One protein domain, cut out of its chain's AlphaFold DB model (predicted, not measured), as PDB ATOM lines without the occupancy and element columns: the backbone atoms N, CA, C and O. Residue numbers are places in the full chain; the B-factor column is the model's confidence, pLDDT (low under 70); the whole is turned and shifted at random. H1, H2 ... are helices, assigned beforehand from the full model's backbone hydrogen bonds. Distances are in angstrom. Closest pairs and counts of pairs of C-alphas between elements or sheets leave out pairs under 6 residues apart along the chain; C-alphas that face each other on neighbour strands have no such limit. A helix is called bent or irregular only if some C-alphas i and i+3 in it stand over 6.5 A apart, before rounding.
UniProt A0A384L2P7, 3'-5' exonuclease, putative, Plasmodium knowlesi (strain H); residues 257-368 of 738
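AT A GLANCE: This is residues 257 to 368 of the 738 residues of the protein "3'-5' exonuclease, putative" of Plasmodium knowlesi (strain H) (UniProt A0A384L2P7). Six helices zigzag through a body two helices deep: H1, H3 and H5 lie along one side, H2, H4 and H6 along the other. H3 and H4 form the middle, while H6 slants steeply past H4 at the end away from H1. The printed part has 112 residues, with helices H1 to H6 in chain order, no named strand, and the class all helix. It is compact, with a radius of gyration of the C-alphas of 13.8 A and spans of 40 by 32 by 30 A.

HOW THE PARTS SIT: H1, residues 259 to 270, touches H2, residues 273 to 284, with residues 265 to 270 alone; they form a hairpin at a steep tilt of 40 degrees, the closest C-alphas being Phe 269 and Tyr 275, 5.0 A apart. H3, residues 306 to 315, and H4, residues 319 to 327, form a hairpin at a shallow tilt of 18 degrees; their closest C-alphas, Ile 313 and Leu 322, are 6.2 A apart. H2 touches H4 at 14 degrees, the same way, with C-alphas of Ile 280 and Phe 325 closest at 6.0 A. H5, residues 332 to 342, forms a hairpin with H6, residues 355 to 368, its C-alpha of Leu 342 being 5.4 A from that of Tyr 358, the closest pair. H1 is apart from H4, H5 and H6. Every O i to N i+4 pair is within hydrogen-bond range in H1, H3, H4, H5 and H6, and 5 of 8 in H2.

IN THESE COORDINATES: H1 begins at C-alpha 259 (5.980, 40.037, -56.499) and spans 16.1 A. H2 spans 18.2 A and is irregular, C-alphas 274 and 277 being 7.9 A apart. H3 spans 14.3 A, H4 12.0 A and H5 14.9 A; H6 spans 20.4 A, ending at C-alpha 368 (28.300, 15.017, -54.116).

THE WHOLE: The C-alphas of Leu 257 and Ser 349, the two farthest apart, are 42.1 A apart. The printed part has no cut; the long links are residues 285 to 305 and 343 to 354. Mean pLDDT of the printed part is 80.7, with 20 residues under 70, among them 288 to 291 and 345 to 353.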
ATOM      1  N   LEU A 257       3.432  34.715 -61.535       93.50
ATOM      2  CA  LEU A 257       3.373  35.196 -60.149       93.50
ATOM      3  C   LEU A 257       3.882  36.639 -59.994       93.50
ATOM      4  O   LEU A 257       5.044  36.959 -60.249       93.50
ATOM      5  N   THR A 258       3.008  37.503 -59.476       94.12
ATOM      6  CA  THR A 258       3.353  38.871 -59.061       94.12
ATOM      7  C   THR A 258       4.219  38.881 -57.798       94.12
ATOM      8  O   THR A 258       4.040  38.052 -56.904       94.12
ATOM      9  N   ALA A 259       5.106  39.874 -57.667       92.69
ATOM     10  CA  ALA A 259       5.980  40.037 -56.499       92.69
ATOM     11  C   ALA A 259       5.216  40.049 -55.160       92.69
ATOM     12  O   ALA A 259       5.636  39.411 -54.199       92.69
ATOM     13  N   ARG A 260       4.026  40.667 -55.121       95.19
ATOM     14  CA  ARG A 260       3.123  40.653 -53.957       95.19
ATOM     15  C   ARG A 260       2.732  39.234 -53.523       95.19
ATOM     16  O   ARG A 260       2.667  38.963 -52.325       95.19
ATOM     17  N   ASN A 261       2.460  38.338 -54.473       94.62
ATOM     18  CA  ASN A 261       2.112  36.947 -54.179       94.62
ATOM     19  C   ASN A 261       3.347  36.098 -53.847       94.62
ATOM     20  O   ASN A 261       3.264  35.246 -52.965       94.62
ATOM     21  N   VAL A 262       4.499  36.376 -54.465       94.19
ATOM     22  CA  VAL A 262       5.795  35.786 -54.078       94.19
ATOM     23  C   VAL A 262       6.111  36.107 -52.609       94.19
ATOM     24  O   VAL A 262       6.327  35.191 -51.813       94.19
ATOM     25  N   ASP A 263       6.019  37.377 -52.212       94.69
ATOM     26  CA  ASP A 263       6.262  37.829 -50.836       94.69
ATOM     27  C   ASP A 263       5.231  37.274 -49.845       94.69
ATOM     28  O   ASP A 263       5.585  36.861 -48.738       94.69
ATOM     29  N   TYR A 264       3.954  37.201 -50.236       95.44
ATOM     30  CA  TYR A 264       2.910  36.559 -49.435       95.44
ATOM     31  C   TYR A 264       3.208  35.071 -49.178       95.44
ATOM     32  O   TYR A 264       3.052  34.598 -48.049       95.44
ATOM     33  N   LEU A 265       3.664  34.329 -50.191       95.62
ATOM     34  CA  LEU A 265       3.998  32.913 -50.042       95.62
ATOM     35  C   LEU A 265       5.248  32.725 -49.168       95.62
ATOM     36  O   LEU A 265       5.175  32.001 -48.175       95.62
ATOM     37  N   PHE A 266       6.356  33.417 -49.460       94.88
ATOM     38  CA  PHE A 266       7.583  33.321 -48.658       94.88
ATOM     39  C   PHE A 266       7.364  33.726 -47.194       94.88
ATOM     40  O   PHE A 266       7.787  32.998 -46.295       94.88
ATOM     41  N   SER A 267       6.648  34.823 -46.932       93.06
ATOM     42  CA  SER A 267       6.359  35.267 -45.561       93.06
ATOM     43  C   SER A 267       5.492  34.280 -44.768       93.06
ATOM     44  O   SER A 267       5.677  34.158 -43.557       93.06
ATOM     45  N   ASN A 268       4.593  33.525 -45.409       93.44
ATOM     46  CA  ASN A 268       3.803  32.494 -44.723       93.44
ATOM     47  C   ASN A 268       4.553  31.159 -44.578       93.44
ATOM     48  O   ASN A 268       4.377  30.474 -43.569       93.44
ATOM     49  N   PHE A 269       5.392  30.786 -45.549       93.75
ATOM     50  CA  PHE A 269       6.178  29.550 -45.505       93.75
ATOM     51  C   PHE A 269       7.360  29.632 -44.527       93.75
ATOM     52  O   PHE A 269       7.551  28.724 -43.722       93.75
ATOM     53  N   LEU A 270       8.122  30.732 -44.524       89.88
ATOM     54  CA  LEU A 270       9.306  30.882 -43.665       89.88
ATOM     55  C   LEU A 270       8.946  31.049 -42.180       89.88
ATOM     56  O   LEU A 270       9.631  30.505 -41.317       89.88
ATOM     57  N   ASN A 271       7.834  31.726 -41.873       87.69
ATOM     58  CA  ASN A 271       7.350  31.884 -40.496       87.69
ATOM     59  C   ASN A 271       6.654  30.628 -39.930       87.69
ATOM     60  O   ASN A 271       6.250  30.625 -38.767       87.69
ATOM     61  N   ASN A 272       6.502  29.550 -40.709       85.00
ATOM     62  CA  ASN A 272       5.844  28.325 -40.263       85.00
ATOM     63  C   ASN A 272       6.686  27.088 -40.598       85.00
ATOM     64  O   ASN A 272       6.662  26.599 -41.725       85.00
ATOM     65  N   ARG A 273       7.372  26.524 -39.590       79.31
ATOM     66  CA  ARG A 273       8.287  25.372 -39.748       79.31
ATOM     67  C   ARG A 273       7.680  24.175 -40.500       79.31
ATOM     68  O   ARG A 273       8.421  23.454 -41.155       79.31
ATOM     69  N   ALA A 274       6.361  23.971 -40.441       84.88
ATOM     70  CA  ALA A 274       5.682  22.887 -41.160       84.88
ATOM     71  C   ALA A 274       5.624  23.079 -42.691       84.88
ATOM     72  O   ALA A 274       5.356  22.117 -43.406       84.88
ATOM     73  N   TYR A 275       5.871  24.298 -43.183       86.00
ATOM     74  CA  TYR A 275       5.896  24.651 -44.606       86.00
ATOM     75  C   TYR A 275       7.271  25.173 -45.064       86.00
ATOM     76  O   TYR A 275       7.388  25.830 -46.096       86.00
ATOM     77  N   PHE A 276       8.330  24.911 -44.292       85.25
ATOM     78  CA  PHE A 276       9.651  25.479 -44.560       85.25
ATOM     79  C   PHE A 276      10.288  24.926 -45.846       85.25
ATOM     80  O   PHE A 276      10.891  25.674 -46.614       85.25
ATOM     81  N   CYS A 277      10.076  23.639 -46.146       87.69
ATOM     82  CA  CYS A 277      10.507  23.036 -47.410       87.69
ATOM     83  C   CYS A 277       9.813  23.681 -48.619       87.69
ATOM     84  O   CYS A 277      10.433  23.856 -49.660       87.69
ATOM     85  N   GLN A 278       8.556  24.108 -48.473       89.75
ATOM     86  CA  GLN A 278       7.765  24.743 -49.525       89.75
ATOM     87  C   GLN A 278       8.301  26.135 -49.899       89.75
ATOM     88  O   GLN A 278       8.144  26.544 -51.046       89.75
ATOM     89  N   ALA A 279       9.002  26.836 -48.996       91.38
ATOM     90  CA  ALA A 279       9.771  28.029 -49.367       91.38
ATOM     91  C   ALA A 279      10.944  27.682 -50.303       91.38
ATOM     92  O   ALA A 279      11.213  28.410 -51.253       91.38
ATOM     93  N   ILE A 280      11.617  26.552 -50.072       90.75
ATOM     94  CA  ILE A 280      12.738  26.082 -50.901       90.75
ATOM     95  C   ILE A 280      12.221  25.591 -52.264       90.75
ATOM     96  O   ILE A 280      12.782  25.952 -53.296       90.75
ATOM     97  N   SER A 281      11.099  24.861 -52.284       89.81
ATOM     98  CA  SER A 281      10.401  24.465 -53.515       89.81
ATOM     99  C   SER A 281       9.890  25.660 -54.326       89.81
ATOM    100  O   SER A 281       9.943  25.618 -55.546       89.81
ATOM    101  N   LEU A 282       9.425  26.736 -53.677       91.25
ATOM    102  CA  LEU A 282       9.072  27.981 -54.367       91.25
ATOM    103  C   LEU A 282      10.312  28.666 -54.956       91.25
ATOM    104  O   LEU A 282      10.260  29.186 -56.067       91.25
ATOM    105  N   ALA A 283      11.426  28.670 -54.220       90.19
ATOM    106  CA  ALA A 283      12.660  29.312 -54.653       90.19
ATOM    107  C   ALA A 283      13.307  28.619 -55.859       90.19
ATOM    108  O   ALA A 283      13.813  29.316 -56.732       90.19
ATOM    109  N   SER A 284      13.275  27.285 -55.962       88.88
ATOM    110  CA  SER A 284      13.944  26.550 -57.054       88.88
ATOM    111  C   SER A 284      13.432  26.902 -58.461       88.88
ATOM    112  O   SER A 284      14.189  26.811 -59.433       88.88
ATOM    113  N   PHE A 285      12.189  27.394 -58.574       85.69
ATOM    114  CA  PHE A 285      11.643  27.960 -59.814       85.69
ATOM    115  C   PHE A 285      12.410  29.215 -60.270       85.69
ATOM    116  O   PHE A 285      12.588  29.428 -61.466       85.69
ATOM    117  N   PHE A 286      12.907  30.019 -59.325       85.06
ATOM    118  CA  PHE A 286      13.692  31.232 -59.571       85.06
ATOM    119  C   PHE A 286      15.208  30.952 -59.598       85.06
ATOM    120  O   PHE A 286      15.907  31.482 -60.452       85.06
ATOM    121  N   LEU A 287      15.725  30.044 -58.756       80.44
ATOM    122  CA  LEU A 287      17.151  29.633 -58.705       80.44
ATOM    123  C   LEU A 287      17.655  28.895 -59.974       80.44
ATOM    124  O   LEU A 287      18.813  28.473 -60.041       80.44
ATOM    125  N   SER A 288      16.775  28.712 -60.963       68.25
ATOM    126  CA  SER A 288      17.088  28.196 -62.300       68.25
ATOM    127  C   SER A 288      17.373  29.302 -63.335       68.25
ATOM    128  O   SER A 288      17.641  28.964 -64.481       68.25
ATOM    129  N   ASP A 289      17.280  30.586 -62.970       67.19
ATOM    130  CA  ASP A 289      17.515  31.725 -63.871       67.19
ATOM    131  C   ASP A 289      18.966  32.240 -63.795       67.19
ATOM    132  O   ASP A 289      19.533  32.356 -62.706       67.19
ATOM    133  N   GLU A 290      19.568  32.563 -64.940       62.44
ATOM    134  CA  GLU A 290      20.950  33.060 -65.021       62.44
ATOM    135  C   GLU A 290      21.090  34.515 -64.542       62.44
ATOM    136  O   GLU A 290      22.161  34.911 -64.082       62.44
ATOM    137  N   HIS A 291      20.015  35.309 -64.585       64.56
ATOM    138  CA  HIS A 291      20.033  36.720 -64.193       64.56
ATOM    139  C   HIS A 291      19.804  36.948 -62.688       64.56
ATOM    140  O   HIS A 291      19.955  38.074 -62.205       64.56
ATOM    141  N   ILE A 292      19.467  35.905 -61.917       73.50
ATOM    142  CA  ILE A 292      19.223  36.014 -60.470       73.50
ATOM    143  C   ILE A 292      20.527  35.788 -59.690       73.50
ATOM    144  O   ILE A 292      20.957  34.668 -59.417       73.50
ATOM    145  N   GLY A 293      21.151  36.893 -59.284       76.31
ATOM    146  CA  GLY A 293      22.289  36.911 -58.369       76.31
ATOM    147  C   GLY A 293      21.911  36.656 -56.900       76.31
ATOM    148  O   GLY A 293      20.753  36.677 -56.488       76.31
ATOM    149  N   PHE A 294      22.921  36.460 -56.049       82.12
ATOM    150  CA  PHE A 294      22.725  36.045 -54.649       82.12
ATOM    151  C   PHE A 294      21.893  37.021 -53.785       82.12
ATOM    152  O   PHE A 294      21.271  36.604 -52.808       82.12
ATOM    153  N   SER A 295      21.864  38.314 -54.124       83.00
ATOM    154  CA  SER A 295      21.078  39.336 -53.404       83.00
ATOM    155  C   SER A 295      20.010  40.038 -54.256       83.00
ATOM    156  O   SER A 295      19.303  40.889 -53.717       83.00
ATOM    157  N   SER A 296      19.846  39.691 -55.539       86.19
ATOM    158  CA  SER A 296      18.728  40.207 -56.343       86.19
ATOM    159  C   SER A 296      17.412  39.548 -55.911       86.19
ATOM    160  O   SER A 296      17.425  38.373 -55.533       86.19
ATOM    161  N   PRO A 297      16.278  40.267 -55.947       88.75
ATOM    162  CA  PRO A 297      14.990  39.716 -55.544       88.75
ATOM    163  C   PRO A 297      14.518  38.620 -56.511       88.75
ATOM    164  O   PRO A 297      14.854  38.644 -57.693       88.75
ATOM    165  N   PHE A 298      13.726  37.659 -56.021       87.81
ATOM    166  CA  PHE A 298      13.230  36.539 -56.842       87.81
ATOM    167  C   PHE A 298      12.287  36.984 -57.974       87.81
ATOM    168  O   PHE A 298      12.189  36.323 -59.004       87.81
ATOM    169  N   LYS A 299      11.604  38.117 -57.794       88.38
ATOM    170  CA  LYS A 299      10.834  38.830 -58.820       88.38
ATOM    171  C   LYS A 299      11.113  40.322 -58.642       88.38
ATOM    172  O   LYS A 299      11.389  40.759 -57.525       88.38
ATOM    173  N   GLU A 300      11.037  41.115 -59.702       85.56
ATOM    174  CA  GLU A 300      11.210  42.567 -59.593       85.56
ATOM    175  C   GLU A 300      10.243  43.156 -58.545       85.56
ATOM    176  O   GLU A 300       9.058  42.822 -58.535       85.56
ATOM    177  N   ASN A 301      10.747  44.008 -57.646       86.62
ATOM    178  CA  ASN A 301      10.014  44.572 -56.498       86.62
ATOM    179  C   ASN A 301       9.563  43.568 -55.403       86.62
ATOM    180  O   ASN A 301       8.765  43.934 -54.543       86.62
ATOM    181  N   SER A 302      10.072  42.326 -55.385       89.50
ATOM    182  CA  SER A 302       9.914  41.387 -54.252       89.50
ATOM    183  C   SER A 302      10.903  41.700 -53.121       89.50
ATOM    184  O   SER A 302      12.055  42.051 -53.372       89.50
ATOM    185  N   ALA A 303      10.484  41.526 -51.867       88.88
ATOM    186  CA  ALA A 303      11.356  41.657 -50.699       88.88
ATOM    187  C   ALA A 303      12.258  40.428 -50.452       88.88
ATOM    188  O   ALA A 303      13.196  40.511 -49.658       88.88
ATOM    189  N   TYR A 304      11.987  39.283 -51.092       90.75
ATOM    190  CA  TYR A 304      12.694  38.022 -50.841       90.75
ATOM    191  C   TYR A 304      13.740  37.699 -51.917       90.75
ATOM    192  O   TYR A 304      13.515  37.855 -53.116       90.75
ATOM    193  N   ASN A 305      14.893  37.201 -51.466       90.38
ATOM    194  CA  ASN A 305      16.020  36.787 -52.300       90.38
ATOM    195  C   ASN A 305      16.751  35.568 -51.709       90.38
ATOM    196  O   ASN A 305      16.490  35.142 -50.577       90.38
ATOM    197  N   CYS A 306      17.709  35.038 -52.471       88.25
ATOM    198  CA  CYS A 306      18.521  33.872 -52.121       88.25
ATOM    199  C   CYS A 306      19.220  34.034 -50.757       88.25
ATOM    200  O   CYS A 306      19.189  33.120 -49.932       88.25
ATOM    201  N   ARG A 307      19.797  35.214 -50.483       88.75
ATOM    202  CA  ARG A 307      20.472  35.543 -49.214       88.75
ATOM    203  C   ARG A 307      19.530  35.544 -48.007       88.75
ATOM    204  O   ARG A 307      19.925  35.083 -46.939       88.75
ATOM    205  N   ILE A 308      18.301  36.041 -48.150       90.12
ATOM    206  CA  ILE A 308      17.292  36.036 -47.076       90.12
ATOM    207  C   ILE A 308      16.834  34.605 -46.790       90.12
ATOM    208  O   ILE A 308      16.866  34.185 -45.634       90.12
ATOM    209  N   LEU A 309      16.480  33.834 -47.824       90.50
ATOM    210  CA  LEU A 309      16.106  32.423 -47.676       90.50
ATOM    211  C   LEU A 309      17.215  31.621 -46.975       90.50
ATOM    212  O   LEU A 309      16.949  30.898 -46.017       90.50
ATOM    213  N   LEU A 310      18.468  31.810 -47.394       89.69
ATOM    214  CA  LEU A 310      19.613  31.126 -46.805       89.69
ATOM    215  C   LEU A 310      19.840  31.507 -45.333       89.69
ATOM    216  O   LEU A 310      20.081  30.617 -44.521       89.69
ATOM    217  N   LYS A 311      19.672  32.782 -44.944       89.19
ATOM    218  CA  LYS A 311      19.697  33.188 -43.523       89.19
ATOM    219  C   LYS A 311      18.668  32.422 -42.684       89.19
ATOM    220  O   LYS A 311      19.016  31.936 -41.612       89.19
ATOM    221  N   TYR A 312      17.435  32.270 -43.173       89.25
ATOM    222  CA  TYR A 312      16.413  31.474 -42.481       89.25
ATOM    223  C   TYR A 312      16.793  29.984 -42.398       89.25
ATOM    224  O   TYR A 312      16.546  29.353 -41.372       89.25
ATOM    225  N   ILE A 313      17.408  29.413 -43.442       87.88
ATOM    226  CA  ILE A 313      17.867  28.009 -43.449       87.88
ATOM    227  C   ILE A 313      18.956  27.775 -42.391       87.88
ATOM    228  O   ILE A 313      18.886  26.787 -41.657       87.88
ATOM    229  N   LEU A 314      19.924  28.690 -42.276       86.69
ATOM    230  CA  LEU A 314      20.983  28.619 -41.265       86.69
ATOM    231  C   LEU A 314      20.431  28.795 -39.844       86.69
ATOM    232  O   LEU A 314      20.724  27.981 -38.972       86.69
ATOM    233  N   GLN A 315      19.537  29.767 -39.622       86.00
ATOM    234  CA  GLN A 315      18.830  29.938 -38.342       86.00
ATOM    235  C   GLN A 315      17.996  28.708 -37.940       86.00
ATOM    236  O   GLN A 315      17.765  28.475 -36.753       86.00
ATOM    237  N   ALA A 316      17.540  27.908 -38.909       83.69
ATOM    238  CA  ALA A 316      16.839  26.652 -38.662       83.69
ATOM    239  C   ALA A 316      17.774  25.450 -38.403       83.69
ATOM    240  O   ALA A 316      17.276  24.397 -38.004       83.69
ATOM    241  N   GLN A 317      19.087  25.586 -38.651       83.75
ATOM    242  CA  GLN A 317      20.133  24.554 -38.512       83.75
ATOM    243  C   GLN A 317      19.739  23.175 -39.079       83.75
ATOM    244  O   GLN A 317      20.054  22.118 -38.527       83.75
ATOM    245  N   SER A 318      19.027  23.168 -40.211       81.19
ATOM    246  CA  SER A 318      18.527  21.945 -40.842       81.19
ATOM    247  C   SER A 318      19.375  21.566 -42.055       81.19
ATOM    248  O   SER A 318      19.213  22.144 -43.132       81.19
ATOM    249  N   LYS A 319      20.253  20.561 -41.898       81.50
ATOM    250  CA  LYS A 319      21.097  20.036 -42.992       81.50
ATOM    251  C   LYS A 319      20.264  19.670 -44.222       81.50
ATOM    252  O   LYS A 319      20.584  20.099 -45.320       81.50
ATOM    253  N   ASN A 320      19.144  18.972 -44.025       82.62
ATOM    254  CA  ASN A 320      18.240  18.572 -45.108       82.62
ATOM    255  C   ASN A 320      17.707  19.780 -45.896       82.62
ATOM    256  O   ASN A 320      17.652  19.730 -47.119       82.62
ATOM    257  N   CYS A 321      17.350  20.874 -45.214       83.44
ATOM    258  CA  CYS A 321      16.884  22.095 -45.877       83.44
ATOM    259  C   CYS A 321      18.019  22.794 -46.636       83.44
ATOM    260  O   CYS A 321      17.811  23.252 -47.755       83.44
ATOM    261  N   LEU A 322      19.228  22.839 -46.065       85.81
ATOM    262  CA  LEU A 322      20.397  23.389 -46.752       85.81
ATOM    263  C   LEU A 322      20.765  22.565 -47.993       85.81
ATOM    264  O   LEU A 322      21.034  23.143 -49.038       85.81
ATOM    265  N   PHE A 323      20.732  21.235 -47.906       88.31
ATOM    266  CA  PHE A 323      21.086  20.355 -49.021       88.31
ATOM    267  C   PHE A 323      20.043  20.455 -50.143       88.31
ATOM    268  O   PHE A 323      20.425  20.685 -51.281       88.31
ATOM    269  N   LEU A 324      18.740  20.433 -49.821       84.88
ATOM    270  CA  LEU A 324      17.662  20.665 -50.797       84.88
ATOM    271  C   LEU A 324      17.740  22.050 -51.463       84.88
ATOM    272  O   LEU A 324      17.390  22.191 -52.632       84.88
ATOM    273  N   PHE A 325      18.193  23.075 -50.737       89.12
ATOM    274  CA  PHE A 325      18.435  24.402 -51.306       89.12
ATOM    275  C   PHE A 325      19.646  24.406 -52.250       89.12
ATOM    276  O   PHE A 325      19.551  24.971 -53.334       89.12
ATOM    277  N   LEU A 326      20.751  23.747 -51.882       86.81
ATOM    278  CA  LEU A 326      21.955  23.645 -52.716       86.81
ATOM    279  C   LEU A 326      21.736  22.787 -53.975       86.81
ATOM    280  O   LEU A 326      22.155  23.204 -55.053       86.81
ATOM    281  N   ASP A 327      21.030  21.657 -53.860       84.81
ATOM    282  CA  ASP A 327      20.590  20.818 -54.989       84.81
ATOM    283  C   ASP A 327      19.642  21.595 -55.937       84.81
ATOM    284  O   ASP A 327      19.544  21.292 -57.126       84.81
ATOM    285  N   GLY A 328      18.943  22.616 -55.422       80.50
ATOM    286  CA  GLY A 328      18.027  23.473 -56.177       80.50
ATOM    287  C   GLY A 328      18.683  24.605 -56.982       80.50
ATOM    288  O   GLY A 328      17.986  25.240 -57.777       80.50
ATOM    289  N   ILE A 329      19.983  24.877 -56.803       84.00
ATOM    290  CA  ILE A 329      20.697  25.942 -57.529       84.00
ATOM    291  C   ILE A 329      21.365  25.365 -58.779       84.00
ATOM    292  O   ILE A 329      22.326  24.602 -58.685       84.00
ATOM    293  N   LYS A 330      20.899  25.796 -59.958       79.69
ATOM    294  CA  LYS A 330      21.480  25.391 -61.253       79.69
ATOM    295  C   LYS A 330      22.520  26.378 -61.785       79.69
ATOM    296  O   LYS A 330      23.477  25.958 -62.423       79.69
ATOM    297  N   CYS A 331      22.349  27.674 -61.519       81.62
ATOM    298  CA  CYS A 331      23.299  28.705 -61.940       81.62
ATOM    299  C   CYS A 331      24.601  28.614 -61.117       81.62
ATOM    300  O   CYS A 331      24.601  28.843 -59.905       81.62
ATOM    301  N   GLU A 332      25.723  28.291 -61.769       76.69
ATOM    302  CA  GLU A 332      27.022  28.106 -61.103       76.69
ATOM    303  C   GLU A 332      27.583  29.400 -60.486       76.69
ATOM    304  O   GLU A 332      28.236  29.344 -59.445       76.69
ATOM    305  N   ASP A 333      27.294  30.581 -61.043       77.88
ATOM    306  CA  ASP A 333      27.708  31.852 -60.428       77.88
ATOM    307  C   ASP A 333      26.872  32.201 -59.186       77.88
ATOM    308  O   ASP A 333      27.419  32.664 -58.179       77.88
ATOM    309  N   LEU A 334      25.571  31.884 -59.186       81.62
ATOM    310  CA  LEU A 334      24.719  31.984 -57.998       81.62
ATOM    311  C   LEU A 334      25.185  31.014 -56.900       81.62
ATOM    312  O   LEU A 334      25.320  31.403 -55.738       81.62
ATOM    313  N   LYS A 335      25.509  29.775 -57.279       83.06
ATOM    314  CA  LYS A 335      26.068  28.724 -56.414       83.06
ATOM    315  C   LYS A 335      27.423  29.133 -55.825       83.06
ATOM    316  O   LYS A 335      27.635  29.014 -54.619       83.06
ATOM    317  N   ARG A 336      28.303  29.732 -56.636       78.94
ATOM    318  CA  ARG A 336      29.575  30.340 -56.206       78.94
ATOM    319  C   ARG A 336      29.354  31.506 -55.239       78.94
ATOM    320  O   ARG A 336      30.097  31.623 -54.267       78.94
ATOM    321  N   GLY A 337      28.338  32.340 -55.462       77.94
ATOM    322  CA  GLY A 337      27.930  33.408 -54.542       77.94
ATOM    323  C   GLY A 337      27.445  32.877 -53.188       77.94
ATOM    324  O   GLY A 337      27.892  33.351 -52.144       77.94
ATOM    325  N   VAL A 338      26.602  31.840 -53.206       84.06
ATOM    326  CA  VAL A 338      26.125  31.123 -52.012       84.06
ATOM    327  C   VAL A 338      27.290  30.510 -51.231       84.06
ATOM    328  O   VAL A 338      27.392  30.740 -50.027       84.06
ATOM    329  N   TYR A 339      28.209  29.796 -51.892       83.00
ATOM    330  CA  TYR A 339      29.380  29.227 -51.219       83.00
ATOM    331  C   TYR A 339      30.310  30.304 -50.657       83.00
ATOM    332  O   TYR A 339      30.675  30.198 -49.493       83.00
ATOM    333  N   ARG A 340      30.622  31.373 -51.408       79.19
ATOM    334  CA  ARG A 340      31.428  32.506 -50.906       79.19
ATOM    335  C   ARG A 340      30.844  33.125 -49.635       79.19
ATOM    336  O   ARG A 340      31.603  33.522 -48.758       79.19
ATOM    337  N   TRP A 341      29.517  33.204 -49.525       79.56
ATOM    338  CA  TRP A 341      28.867  33.707 -48.316       79.56
ATOM    339  C   TRP A 341      28.894  32.688 -47.165       79.56
ATOM    340  O   TRP A 341      29.147  33.068 -46.025       79.56
ATOM    341  N   LEU A 342      28.727  31.394 -47.448       79.69
ATOM    342  CA  LEU A 342      28.818  30.317 -46.446       79.69
ATOM    343  C   LEU A 342      30.257  30.018 -45.982       79.69
ATOM    344  O   LEU A 342      30.447  29.414 -44.932       79.69
ATOM    345  N   THR A 343      31.266  30.463 -46.732       73.75
ATOM    346  CA  THR A 343      32.680  30.485 -46.323       73.75
ATOM    347  C   THR A 343      33.149  31.879 -45.897       73.75
ATOM    348  O   THR A 343      34.356  32.093 -45.796       73.75
ATOM    349  N   SER A 344      32.243  32.848 -45.708       74.56
ATOM    350  CA  SER A 344      32.639  34.199 -45.294       74.56
ATOM    351  C   SER A 344      33.114  34.222 -43.840       74.56
ATOM    352  O   SER A 344      32.672  33.433 -43.000       74.56
ATOM    353  N   VAL A 345      34.052  35.122 -43.567       64.25
ATOM    354  CA  VAL A 345      34.702  35.317 -42.271       64.25
ATOM    355  C   VAL A 345      34.251  36.667 -41.724       64.25
ATOM    356  O   VAL A 345      34.108  37.622 -42.485       64.25
ATOM    357  N   ASP A 346      33.993  36.740 -40.423       51.62
ATOM    358  CA  ASP A 346      33.736  37.998 -39.734       51.62
ATOM    359  C   ASP A 346      35.038  38.804 -39.609       51.62
ATOM    360  O   ASP A 346      36.011  38.356 -38.998       51.62
ATOM    361  N   GLU A 347      35.048  40.006 -40.186       47.72
ATOM    362  CA  GLU A 347      36.236  40.865 -40.285       47.72
ATOM    363  C   GLU A 347      36.756  41.342 -38.917       47.72
ATOM    364  O   GLU A 347      37.926  41.698 -38.804       47.72
ATOM    365  N   SER A 348      35.917  41.330 -37.872       39.66
ATOM    366  CA  SER A 348      36.296  41.788 -36.528       39.66
ATOM    367  C   SER A 348      36.958  40.708 -35.664       39.66
ATOM    368  O   SER A 348      37.679  41.034 -34.723       39.66
ATOM    369  N   SER A 349      36.712  39.430 -35.971       40.25
ATOM    370  CA  SER A 349      37.080  38.297 -35.112       40.25
ATOM    371  C   SER A 349      37.853  37.178 -35.818       40.25
ATOM    372  O   SER A 349      38.421  36.322 -35.145       40.25
ATOM    373  N   GLY A 350      37.893  37.159 -37.155       45.03
ATOM    374  CA  GLY A 350      38.616  36.148 -37.933       45.03
ATOM    375  C   GLY A 350      37.956  34.761 -37.969       45.03
ATOM    376  O   GLY A 350      38.512  33.837 -38.565       45.03
ATOM    377  N   PHE A 351      36.767  34.596 -37.379       43.44
ATOM    378  CA  PHE A 351      36.000  33.345 -37.405       43.44
ATOM    379  C   PHE A 351      34.965  33.318 -38.539       43.44
ATOM    380  O   PHE A 351      34.508  34.356 -39.010       43.44
ATOM    381  N   PHE A 352      34.552  32.123 -38.975       58.50
ATOM    382  CA  PHE A 352      33.485  31.976 -39.974       58.50
ATOM    383  C   PHE A 352      32.171  32.609 -39.493       58.50
ATOM    384  O   PHE A 352      31.682  32.277 -38.414       58.50
ATOM    385  N   ALA A 353      31.571  33.457 -40.333       64.19
ATOM    386  CA  ALA A 353      30.355  34.210 -40.016       64.19
ATOM    387  C   ALA A 353      29.127  33.313 -39.745       64.19
ATOM    388  O   ALA A 353      28.207  33.721 -39.040       64.19
ATOM    389  N   ASP A 354      29.127  32.080 -40.268       72.50
ATOM    390  CA  ASP A 354      28.307  30.981 -39.751       72.50
ATOM    391  C   ASP A 354      29.090  29.657 -39.813       72.50
ATOM    392  O   ASP A 354      29.216  29.014 -40.861       72.50
ATOM    393  N   TYR A 355      29.633  29.242 -38.667       71.81
ATOM    394  CA  TYR A 355      30.418  28.012 -38.543       71.81
ATOM    395  C   TYR A 355      29.602  26.734 -38.821       71.81
ATOM    396  O   TYR A 355      30.140  25.761 -39.353       71.81
ATOM    397  N   TRP A 356      28.298  26.729 -38.519       83.38
ATOM    398  CA  TRP A 356      27.426  25.583 -38.804       83.38
ATOM    399  C   TRP A 356      27.179  25.455 -40.312       83.38
ATOM    400  O   TRP A 356      27.309  24.363 -40.872       83.38
ATOM    401  N   GLY A 357      26.904  26.579 -40.983       69.06
ATOM    402  CA  GLY A 357      26.747  26.660 -42.435       69.06
ATOM    403  C   GLY A 357      28.004  26.212 -43.180       69.06
ATOM    404  O   GLY A 357      27.912  25.386 -44.089       69.06
ATOM    405  N   TYR A 358      29.178  26.676 -42.746       77.69
ATOM    406  CA  TYR A 358      30.476  26.252 -43.277       77.69
ATOM    407  C   TYR A 358      30.677  24.726 -43.204       77.69
ATOM    408  O   TYR A 358      30.989  24.085 -44.215       77.69
ATOM    409  N   LEU A 359      30.460  24.118 -42.029       66.94
ATOM    410  CA  LEU A 359      30.619  22.671 -41.847       66.94
ATOM    411  C   LEU A 359      29.613  21.866 -42.683       66.94
ATOM    412  O   LEU A 359      29.999  20.895 -43.337       66.94
ATOM    413  N   ALA A 360      28.346  22.285 -42.717       69.75
ATOM    414  CA  ALA A 360      27.306  21.603 -43.484       69.75
ATOM    415  C   ALA A 360      27.539  21.699 -45.009       69.75
ATOM    416  O   ALA A 360      27.306  20.728 -45.729       69.75
ATOM    417  N   VAL A 361      28.076  22.816 -45.520       76.19
ATOM    418  CA  VAL A 361      28.509  22.923 -46.930       76.19
ATOM    419  C   VAL A 361      29.662  21.972 -47.241       76.19
ATOM    420  O   VAL A 361      29.651  21.325 -48.291       76.19
ATOM    421  N   ARG A 362      30.649  21.840 -46.345       68.81
ATOM    422  CA  ARG A 362      31.759  20.892 -46.542       68.81
ATOM    423  C   ARG A 362      31.275  19.444 -46.594       68.81
ATOM    424  O   ARG A 362      31.747  18.686 -47.433       68.81
ATOM    425  N   GLU A 363      30.319  19.076 -45.749       71.31
ATOM    426  CA  GLU A 363      29.667  17.761 -45.762       71.31
ATOM    427  C   GLU A 363      28.915  17.507 -47.080       71.31
ATOM    428  O   GLU A 363      29.134  16.478 -47.721       71.31
ATOM    429  N   TYR A 364      28.117  18.471 -47.551       76.75
ATOM    430  CA  TYR A 364      27.431  18.405 -48.848       76.75
ATOM    431  C   TYR A 364      28.408  18.180 -50.020       76.75
ATOM    432  O   TYR A 364      28.211  17.273 -50.831       76.75
ATOM    433  N   LEU A 365      29.502  18.949 -50.075       74.25
ATOM    434  CA  LEU A 365      30.525  18.863 -51.132       74.25
ATOM    435  C   LEU A 365      31.373  17.578 -51.085       74.25
ATOM    436  O   LEU A 365      32.041  17.246 -52.066       74.25
ATOM    437  N   LEU A 366      31.371  16.855 -49.961       68.00
ATOM    438  CA  LEU A 366      31.953  15.513 -49.858       68.00
ATOM    439  C   LEU A 366      30.967  14.441 -50.344       68.00
ATOM    440  O   LEU A 366      31.376  13.494 -51.016       68.00
ATOM    441  N   LEU A 367      29.671  14.608 -50.059       66.38
ATOM    442  CA  LEU A 367      28.610  13.693 -50.489       66.38
ATOM    443  C   LEU A 367      28.353  13.747 -52.006       66.38
ATOM    444  O   LEU A 367      28.110  12.700 -52.607       66.38
ATOM    445  N   SER A 368      28.441  14.916 -52.652       62.12
ATOM    446  CA  SER A 368      28.300  15.017 -54.116       62.12
ATOM    447  C   SER A 368      29.422  14.263 -54.846       62.12
ATOM    448  O   SER A 368      29.152  13.401 -55.682       62.12
TER     449      SER A 368